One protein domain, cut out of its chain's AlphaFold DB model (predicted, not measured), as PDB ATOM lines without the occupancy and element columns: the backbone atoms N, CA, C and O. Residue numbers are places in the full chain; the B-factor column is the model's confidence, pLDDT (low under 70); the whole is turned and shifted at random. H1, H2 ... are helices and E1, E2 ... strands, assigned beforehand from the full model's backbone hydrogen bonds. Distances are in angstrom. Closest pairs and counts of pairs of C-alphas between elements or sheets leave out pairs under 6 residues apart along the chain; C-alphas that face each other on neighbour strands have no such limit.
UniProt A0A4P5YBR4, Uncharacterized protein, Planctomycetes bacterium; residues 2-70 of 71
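What this domain is: This is residues 2 to 70 of the 71 residues of an uncharacterized protein of Planctomycetes bacterium (UniProt A0A4P5YBR4). A small sheet of three strands, E1, E2 and E3, stands in the middle, with one short helix on each of its faces: H1 on one, H2 on the other. The long link from H1 to E1 runs past the edge of the sheet at E1, where residues 16 to 17 pair with it. The 69 printed residues hold two named helices and three named strands, in the order H1 E1 E2 E3 H2; the antiparallel sheet runs E1 - E2 - E3, and the class is mixed. The whole is compact and rounded, with a radius of gyration of the C-alphas of 11.3 A and spans of 29 by 27 by 19 A.

How they stand to each other: Start at E2, residues 34 to 39, the inner strand of a meander, each strand the antiparallel neighbour of the one before. It forms a hairpin with E1, residues 24 to 28, where N 25 and O 38 are 2.8 A apart, within hydrogen-bond range. Its hairpin with E3, residues 45 to 51, has N 37 and O 48 within that range at 2.8 A. Residues 16 to 17 pair antiparallel with residues 25 to 26 of E1. H1, residues 2 to 10, is on the sheet at a height of 9.2 A, over E2 and along the strands, at 23 degrees to E2 on the local plane. On the opposite face is H2, residues 59 to 68, also at a height of 9.2 A; its closest C-alphas to E3 are those of Arg 66 and Ile 47, 6.8 A apart. H1 and H2 are apart, and in both each O i to N i+4 pair is within hydrogen-bond range.

Where its parts are: Find C-alpha 45 at (10.849, 27.380, -19.023); from there E3 runs 18.4 A to C-alpha 51. E2 measures 16.5 A and E1 13.6 A. H1 begins at C-alpha 2, (24.309, 32.174, -15.754), and is 12.6 A long; H2 ends after 14.4 A at C-alpha 68, (-2.531, 30.495, -15.918).

The domain as a whole: The C-alphas of Arg 31 and Arg 68, the two farthest apart, are 30.8 A from each other. The printed part has no cut, and the link from H1 to E1, 13 residues, is long. Look for pLDDT under 70 at residue 30 and residues 55 to 56.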
ATOM      1  N   TRP A   2      24.143  32.792 -14.428       84.62
ATOM      2  CA  TRP A   2      24.309  32.174 -15.754       84.62
ATOM      3  C   TRP A   2      24.554  30.652 -15.719       84.62
ATOM      4  O   TRP A   2      23.738  29.907 -16.237       84.62
ATOM      5  N   ALA A   3      25.543  30.193 -14.945       88.81
ATOM      6  CA  ALA A   3      25.830  28.760 -14.776       88.81
ATOM      7  C   ALA A   3      24.636  27.910 -14.286       88.81
ATOM      8  O   ALA A   3      24.575  26.719 -14.546       88.81
ATOM      9  N   HIS A   4      23.675  28.504 -13.566       90.44
ATOM     10  CA  HIS A   4      22.483  27.771 -13.116       90.44
ATOM     11  C   HIS A   4      21.449  27.635 -14.236       90.44
ATOM     12  O   HIS A   4      20.689  26.677 -14.244       90.44
ATOM     13  N   LEU A   5      21.398  28.594 -15.165       89.62
ATOM     14  CA  LEU A   5      20.548  28.505 -16.351       89.62
ATOM     15  C   LEU A   5      21.104  27.477 -17.337       89.62
ATOM     16  O   LEU A   5      20.324  26.710 -17.885       89.62
ATOM     17  N   GLU A   6      22.430  27.424 -17.501       92.62
ATOM     18  CA  GLU A   6      23.107  26.373 -18.276       92.62
ATOM     19  C   GLU A   6      22.805  24.992 -17.685       92.62
ATOM     20  O   GLU A   6      22.284  24.132 -18.382       92.62
ATOM     21  N   GLN A   7      22.969  24.833 -16.368       92.56
ATOM     22  CA  GLN A   7      22.647  23.588 -15.668       92.56
ATOM     23  C   GLN A   7      21.180  23.150 -15.857       92.56
ATOM     24  O   GLN A   7      20.913  21.966 -16.033       92.56
ATOM     25  N   ILE A   8      20.227  24.094 -15.839       94.00
ATOM     26  CA  ILE A   8      18.803  23.822 -16.112       94.00
ATOM     27  C   ILE A   8      18.572  23.452 -17.588       94.00
ATOM     28  O   ILE A   8      17.688  22.650 -17.886       94.00
ATOM     29  N   GLY A   9      19.320  24.059 -18.510       93.00
ATOM     30  CA  GLY A   9      19.259  23.749 -19.937       93.00
ATOM     31  C   GLY A   9      19.756  22.336 -20.244       93.00
ATOM     32  O   GLY A   9      19.097  21.613 -20.992       93.00
ATOM     33  N   ASP A  10      20.868  21.941 -19.623       94.62
ATOM     34  CA  ASP A  10      21.475  20.614 -19.770       94.62
ATOM     35  C   ASP A  10      20.610  19.523 -19.118       94.62
ATOM     36  O   ASP A  10      20.328  18.482 -19.724       94.62
ATOM     37  N   ASP A  11      20.138  19.784 -17.896       95.38
ATOM     38  CA  ASP A  11      19.251  18.899 -17.148       95.38
ATOM     39  C   ASP A  11      18.088  19.670 -16.491       95.38
ATOM     40  O   ASP A  11      18.216  20.203 -15.384       95.38
ATOM     41  N   PRO A  12      16.890  19.667 -17.106       94.38
ATOM     42  CA  PRO A  12      15.710  20.279 -16.503       94.38
ATOM     43  C   PRO A  12      15.318  19.665 -15.147       94.38
ATOM     44  O   PRO A  12      14.660  20.322 -14.342       94.38
ATOM     45  N   GLN A  13      15.720  18.430 -14.839       94.50
ATOM     46  CA  GLN A  13      15.363  17.765 -13.580       94.50
ATOM     47  C   GLN A  13      16.303  18.121 -12.418       94.50
ATOM     48  O   GLN A  13      16.040  17.727 -11.285       94.50
ATOM     49  N   VAL A  14      17.343  18.927 -12.658       94.75
ATOM     50  CA  VAL A  14      18.408  19.225 -11.684       94.75
ATOM     51  C   VAL A  14      17.946  19.939 -10.406       94.75
ATOM     52  O   VAL A  14      18.599  19.892  -9.363       94.75
ATOM     53  N   GLY A  15      16.823  20.650 -10.475       92.69
ATOM     54  CA  GLY A  15      16.220  21.357  -9.354       92.69
ATOM     55  C   GLY A  15      15.311  20.469  -8.509       92.69
ATOM     56  O   GLY A  15      14.854  19.407  -8.917       92.69
ATOM     57  N   VAL A  16      14.963  20.957  -7.322       93.56
ATOM     58  CA  VAL A  16      14.054  20.265  -6.403       93.56
ATOM     59  C   VAL A  16      12.602  20.478  -6.850       93.56
ATOM     60  O   VAL A  16      12.211  21.635  -7.037       93.56
ATOM     61  N   PRO A  17      11.767  19.433  -6.964       93.69
ATOM     62  CA  PRO A  17      10.359  19.594  -7.314       93.69
ATOM     63  C   PRO A  17       9.602  20.413  -6.262       93.69
ATOM     64  O   PRO A  17       9.801  20.289  -5.049       93.69
ATOM     65  N   VAL A  18       8.696  21.271  -6.726       89.62
ATOM     66  CA  VAL A  18       7.798  22.045  -5.870       89.62
ATOM     67  C   VAL A  18       6.569  21.185  -5.573       89.62
ATOM     68  O   VAL A  18       5.673  21.064  -6.398       89.62
ATOM     69  N   GLY A  19       6.508  20.606  -4.371       84.50
ATOM     70  CA  GLY A  19       5.592  19.506  -4.014       84.50
ATOM     71  C   GLY A  19       4.071  19.730  -4.114       84.50
ATOM     72  O   GLY A  19       3.317  18.853  -3.717       84.50
ATOM     73  N   TRP A  20       3.585  20.869  -4.609       83.88
ATOM     74  CA  TRP A  20       2.151  21.148  -4.787       83.88
ATOM     75  C   TRP A  20       1.754  21.431  -6.244       83.88
ATOM     76  O   TRP A  20       0.618  21.840  -6.498       83.88
ATOM     77  N   THR A  21       2.672  21.256  -7.199       82.38
ATOM     78  CA  THR A  21       2.410  21.411  -8.634       82.38
ATOM     79  C   THR A  21       3.360  20.530  -9.447       82.38
ATOM     80  O   THR A  21       4.569  20.545  -9.230       82.38
ATOM     81  N   ASN A  22       2.819  19.778 -10.402       87.75
ATOM     82  CA  ASN A  22       3.619  18.877 -11.229       87.75
ATOM     83  C   ASN A  22       4.504  19.659 -12.204       87.75
ATOM     84  O   ASN A  22       4.114  20.719 -12.696       87.75
ATOM     85  N   GLY A  23       5.703  19.134 -12.455       90.94
ATOM     86  CA  GLY A  23       6.650  19.673 -13.431       90.94
ATOM     87  C   GLY A  23       7.314  20.996 -13.043       90.94
ATOM     88  O   GLY A  23       8.189  21.448 -13.768       90.94
ATOM     89  N   VAL A  24       6.958  21.625 -11.917       94.31
ATOM     90  CA  VAL A  24       7.626  22.850 -11.451       94.31
ATOM     91  C   VAL A  24       8.766  22.483 -10.515       94.31
ATOM     92  O   VAL A  24       8.555  21.838  -9.489       94.31
ATOM     93  N   HIS A  25       9.966  22.947 -10.835       95.06
ATOM     94  CA  HIS A  25      11.168  22.740 -10.041       95.06
ATOM     95  C   HIS A  25      11.697  24.081  -9.528       95.06
ATOM     96  O   HIS A  25      11.410  25.154 -10.070       95.06
ATOM     97  N   ARG A  26      12.454  24.023  -8.432       92.88
ATOM     98  CA  ARG A  26      13.178  25.157  -7.861       92.88
ATOM     99  C   ARG A  26      14.660  24.833  -7.751       92.88
ATOM    100  O   ARG A  26      15.037  23.767  -7.272       92.88
ATOM    101  N   LEU A  27      15.497  25.801  -8.086       93.06
ATOM    102  CA  LEU A  27      16.938  25.745  -7.871       93.06
ATOM    103  C   LEU A  27      17.355  26.955  -7.029       93.06
ATOM    104  O   LEU A  27      16.933  28.083  -7.296       93.06
ATOM    105  N   LEU A  28      18.125  26.724  -5.963       89.62
ATOM    106  CA  LEU A  28      18.635  27.792  -5.103       89.62
ATOM    107  C   LEU A  28      19.997  28.246  -5.620       89.62
ATOM    108  O   LEU A  28      20.964  27.495  -5.587       89.62
ATOM    109  N   ALA A  29      20.086  29.501  -6.046       85.38
ATOM    110  CA  ALA A  29      21.317  30.055  -6.583       85.38
ATOM    111  C   ALA A  29      22.269  30.548  -5.479       85.38
ATOM    112  O   ALA A  29      22.600  31.719  -5.464       85.38
ATOM    113  N   HIS A  30      22.717  29.684  -4.557       68.44
ATOM    114  CA  HIS A  30      23.380  29.992  -3.266       68.44
ATOM    115  C   HIS A  30      24.274  31.248  -3.164       68.44
ATOM    116  O   HIS A  30      24.245  31.918  -2.132       68.44
ATOM    117  N   ARG A  31      25.045  31.600  -4.202       72.25
ATOM    118  CA  ARG A  31      25.879  32.819  -4.232       72.25
ATOM    119  C   ARG A  31      25.069  34.126  -4.165       72.25
ATOM    120  O   ARG A  31      25.586  35.144  -3.728       72.25
ATOM    121  N   PHE A  32      23.801  34.087  -4.560       73.56
ATOM    122  CA  PHE A  32      22.816  35.150  -4.401       73.56
ATOM    123  C   PHE A  32      21.537  34.476  -3.911       73.56
ATOM    124  O   PHE A  32      21.035  33.634  -4.641       73.56
ATOM    125  N   PRO A  33      20.977  34.784  -2.733       85.50
ATOM    126  CA  PRO A  33      19.866  34.025  -2.149       85.50
ATOM    127  C   PRO A  33      18.566  34.204  -2.955       85.50
ATOM    128  O   PRO A  33      17.631  34.859  -2.508       85.50
ATOM    129  N   TYR A  34      18.504  33.615  -4.145       88.25
ATOM    130  CA  TYR A  34      17.433  33.664  -5.119       88.25
ATOM    131  C   TYR A  34      17.031  32.239  -5.489       88.25
ATOM    132  O   TYR A  34      17.874  31.378  -5.740       88.25
ATOM    133  N   HIS A  35      15.728  32.010  -5.551       89.75
ATOM    134  CA  HIS A  35      15.148  30.838  -6.179       89.75
ATOM    135  C   HIS A  35      14.913  31.126  -7.654       89.75
ATOM    136  O   HIS A  35      14.242  32.104  -7.992       89.75
ATOM    137  N   ILE A  36      15.426  30.245  -8.504       92.81
ATOM    138  CA  ILE A  36      14.995  30.103  -9.890       92.81
ATOM    139  C   ILE A  36      13.887  29.061  -9.875       92.81
ATOM    140  O   ILE A  36      14.094  27.948  -9.394       92.81
ATOM    141  N   ILE A  37      12.705  29.431 -10.348       93.44
ATOM    142  CA  ILE A  37      11.557  28.535 -10.444       93.44
ATOM    143  C   ILE A  37      11.190  28.392 -11.900       93.44
ATOM    144  O   ILE A  37      11.070  29.392 -12.611       93.44
ATOM    145  N   TYR A  38      11.022  27.154 -12.335       95.31
ATOM    146  CA  TYR A  38      10.935  26.823 -13.743       95.31
ATOM    147  C   TYR A  38      10.123  25.539 -13.961       95.31
ATOM    148  O   TYR A  38       9.912  24.773 -13.022       95.31
ATOM    149  N   LEU A  39       9.634  25.333 -15.184       94.88
ATOM    150  CA  LEU A  39       9.075  24.056 -15.623       94.88
ATOM    151  C   LEU A  39      10.201  23.151 -16.118       94.88
ATOM    152  O   LEU A  39      10.958  23.543 -17.007       94.88
ATOM    153  N   ALA A  40      10.283  21.950 -15.553       94.19
ATOM    154  CA  ALA A  40      11.241  20.904 -15.898       94.19
ATOM    155  C   ALA A  40      10.805  20.129 -17.156       94.19
ATOM    156  O   ALA A  40      10.689  18.905 -17.161       94.19
ATOM    157  N   GLU A  41      10.533  20.877 -18.221       92.81
ATOM    158  CA  GLU A  41      10.257  20.382 -19.570       92.81
ATOM    159  C   GLU A  41      11.472  20.629 -20.484       92.81
ATOM    160  O   GLU A  41      12.453  21.239 -20.056       92.81
ATOM    161  N   ARG A  42      11.455  20.133 -21.728       90.25
ATOM    162  CA  ARG A  42      12.496  20.427 -22.730       90.25
ATOM    163  C   ARG A  42      11.884  21.230 -23.887       90.25
ATOM    164  O   ARG A  42      11.020  20.681 -24.568       90.25
ATOM    165  N   PRO A  43      12.328  22.476 -24.144       89.69
ATOM    166  CA  PRO A  43      13.274  23.271 -23.351       89.69
ATOM    167  C   PRO A  43      12.676  23.716 -22.007       89.69
ATOM    168  O   PRO A  43      11.478  23.973 -21.919       89.69
ATOM    169  N   ALA A  44      13.507  23.848 -20.970       92.62
ATOM    170  CA  ALA A  44      13.041  24.299 -19.662       92.62
ATOM    171  C   ALA A  44      12.523  25.739 -19.736       92.62
ATOM    172  O   ALA A  44      13.115  26.592 -20.401       92.62
ATOM    173  N   VAL A  45      11.443  26.037 -19.009       93.38
ATOM    174  CA  VAL A  45      10.849  27.380 -19.023       93.38
ATOM    175  C   VAL A  45      10.921  28.031 -17.663       93.38
ATOM    176  O   VAL A  45      10.286  27.593 -16.706       93.38
ATOM    177  N   ILE A  46      11.667  29.130 -17.589       93.00
ATOM    178  CA  ILE A  46      11.794  29.919 -16.370       93.00
ATOM    179  C   ILE A  46      10.459  30.602 -16.067       93.00
ATOM    180  O   ILE A  46      10.007  31.486 -16.791       93.00
ATOM    181  N   ILE A  47       9.834  30.207 -14.960       92.75
ATOM    182  CA  ILE A  47       8.586  30.796 -14.479       92.75
ATOM    183  C   ILE A  47       8.894  32.113 -13.788       92.75
ATOM    184  O   ILE A  47       8.259  33.107 -14.110       92.75
ATOM    185  N   LEU A  48       9.816  32.138 -12.817       90.94
ATOM    186  CA  LEU A  48      10.205  33.349 -12.085       90.94
ATOM    187  C   LEU A  48      11.556  33.191 -11.381       90.94
ATOM    188  O   LEU A  48      11.960  32.087 -11.025       90.94
ATOM    189  N   ILE A  49      12.211  34.319 -11.110       90.12
ATOM    190  CA  ILE A  49      13.407  34.405 -10.265       90.12
ATOM    191  C   ILE A  49      13.079  35.349  -9.109       90.12
ATOM    192  O   ILE A  49      12.634  36.472  -9.341       90.12
ATOM    193  N   ARG A  50      13.261  34.909  -7.860       87.44
ATOM    194  CA  ARG A  50      12.914  35.715  -6.672       87.44
ATOM    195  C   ARG A  50      13.904  35.532  -5.538       87.44
ATOM    196  O   ARG A  50      14.482  34.463  -5.413       87.44
ATOM    197  N   HIS A  51      14.021  36.518  -4.656       86.88
ATOM    198  CA  HIS A  51      14.849  36.410  -3.455       86.88
ATOM    199  C   HIS A  51      14.232  35.420  -2.446       86.88
ATOM    200  O   HIS A  51      13.087  35.583  -2.028       86.88
ATOM    201  N   ALA A  52      14.997  34.417  -2.021       82.75
ATOM    202  CA  ALA A  52      14.569  33.315  -1.160       82.75
ATOM    203  C   ALA A  52      14.108  33.766   0.236       82.75
ATOM    204  O   ALA A  52      13.227  33.152   0.823       82.75
ATOM    205  N   ARG A  53      14.692  34.851   0.763       82.62
ATOM    206  CA  ARG A  53      14.447  35.309   2.147       82.62
ATOM    207  C   ARG A  53      13.448  36.452   2.304       82.62
ATOM    208  O   ARG A  53      13.009  36.697   3.416       82.62
ATOM    209  N   ARG A  54      13.142  37.202   1.237       80.44
ATOM    210  CA  ARG A  54      12.358  38.442   1.382       80.44
ATOM    211  C   ARG A  54      10.861  38.198   1.437       80.44
ATOM    212  O   ARG A  54      10.163  39.016   2.014       80.44
ATOM    213  N   ASP A  55      10.377  37.119   0.826       67.25
ATOM    214  CA  ASP A  55       8.937  36.928   0.708       67.25
ATOM    215  C   ASP A  55       8.588  35.462   0.370       67.25
ATOM    216  O   ASP A  55       8.483  35.108  -0.798       67.25
ATOM    217  N   PRO A  56       8.519  34.524   1.327       68.62
ATOM    218  CA  PRO A  56       8.219  33.119   1.018       68.62
ATOM    219  C   PRO A  56       6.718  32.829   0.817       68.62
ATOM    220  O   PRO A  56       6.369  31.873   0.121       68.62
ATOM    221  N   SER A  57       5.818  33.638   1.387       76.62
ATOM    222  CA  SER A  57       4.373  33.344   1.461       76.62
ATOM    223  C   SER A  57       3.627  33.535   0.134       76.62
ATOM    224  O   SER A  57       2.644  32.841  -0.136       76.62
ATOM    225  N   THR A  58       4.108  34.422  -0.740       81.06
ATOM    226  CA  THR A  58       3.469  34.752  -2.028       81.06
ATOM    227  C   THR A  58       3.819  33.780  -3.160       81.06
ATOM    228  O   THR A  58       3.158  33.764  -4.200       81.06
ATOM    229  N   LEU A  59       4.788  32.883  -2.939       82.88
ATOM    230  CA  LEU A  59       5.350  32.004  -3.965       82.88
ATOM    231  C   LEU A  59       4.310  31.180  -4.718       82.88
ATOM    232  O   LEU A  59       4.312  31.111  -5.949       82.88
ATOM    233  N   ARG A  60       3.394  30.572  -3.965       85.69
ATOM    234  CA  ARG A  60       2.349  29.719  -4.526       85.69
ATOM    235  C   ARG A  60       1.397  30.491  -5.430       85.69
ATOM    236  O   ARG A  60       0.998  29.993  -6.483       85.69
ATOM    237  N   ARG A  61       1.043  31.709  -5.019       87.06
ATOM    238  CA  ARG A  61       0.149  32.599  -5.761       87.06
ATOM    239  C   ARG A  61       0.803  33.064  -7.062       87.06
ATOM    240  O   ARG A  61       0.155  33.003  -8.104       87.06
ATOM    241  N   ASP A  62       2.072  33.459  -7.011       87.62
ATOM    242  CA  ASP A  62       2.797  33.987  -8.172       87.62
ATOM    243  C   ASP A  62       2.995  32.932  -9.261       87.62
ATOM    244  O   ASP A  62       2.706  33.188 -10.429       87.62
ATOM    245  N   ILE A  63       3.423  31.724  -8.878       87.69
ATOM    246  CA  ILE A  63       3.588  30.602  -9.814       87.69
ATOM    247  C   ILE A  63       2.249  30.268 -10.474       87.69
ATOM    248  O   ILE A  63       2.174  30.198 -11.695       87.69
ATOM    249  N   ARG A  64       1.166  30.125  -9.693       87.81
ATOM    250  CA  ARG A  64      -0.170  29.840 -10.246       87.81
ATOM    251  C   ARG A  64      -0.640  30.918 -11.214       87.81
ATOM    252  O   ARG A  64      -1.207  30.589 -12.250       87.81
ATOM    253  N   LYS A  65      -0.407  32.193 -10.884       89.12
ATOM    254  CA  LYS A  65      -0.752  33.319 -11.759       89.12
ATOM    255  C   LYS A  65      -0.007  33.223 -13.091       89.12
ATOM    256  O   LYS A  65      -0.640  33.358 -14.130       89.12
ATOM    257  N   ARG A  66       1.301  32.948 -13.063       86.88
ATOM    258  CA  ARG A  66       2.121  32.826 -14.280       86.88
ATOM    259  C   ARG A  66       1.769  31.597 -15.116       86.88
ATOM    260  O   ARG A  66       1.699  31.708 -16.331       86.88
ATOM    261  N   LEU A  67       1.489  30.456 -14.484       86.25
ATOM    262  CA  LEU A  67       1.057  29.248 -15.200       86.25
ATOM    263  C   LEU A  67      -0.284  29.458 -15.917       86.25
ATOM    264  O   LEU A  67      -0.416  29.067 -17.070       86.25
ATOM    265  N   ARG A  68      -1.248  30.143 -15.281       87.00
ATOM    266  CA  ARG A  68      -2.531  30.495 -15.918       87.00
ATOM    267  C   ARG A  68      -2.380  31.425 -17.120       87.00
ATOM    268  O   ARG A  68      -3.143  31.299 -18.057       87.00
ATOM    269  N   GLN A  69      -1.428  32.358 -17.089       84.62
ATOM    270  CA  GLN A  69      -1.175  33.281 -18.206       84.62
ATOM    271  C   GLN A  69      -0.541  32.603 -19.428       84.62
ATOM    272  O   GLN A  69      -0.422  33.232 -20.473       84.62
ATOM    273  N   ARG A  70      -0.078  31.360 -19.276       72.88
ATOM    274  CA  ARG A  70       0.568  30.584 -20.334       72.88
ATOM    275  C   ARG A  70      -0.398  29.623 -21.043       72.88
ATOM    276  O   ARG A  70      -0.013  29.053 -22.055       72.88
TER     277      ARG A  70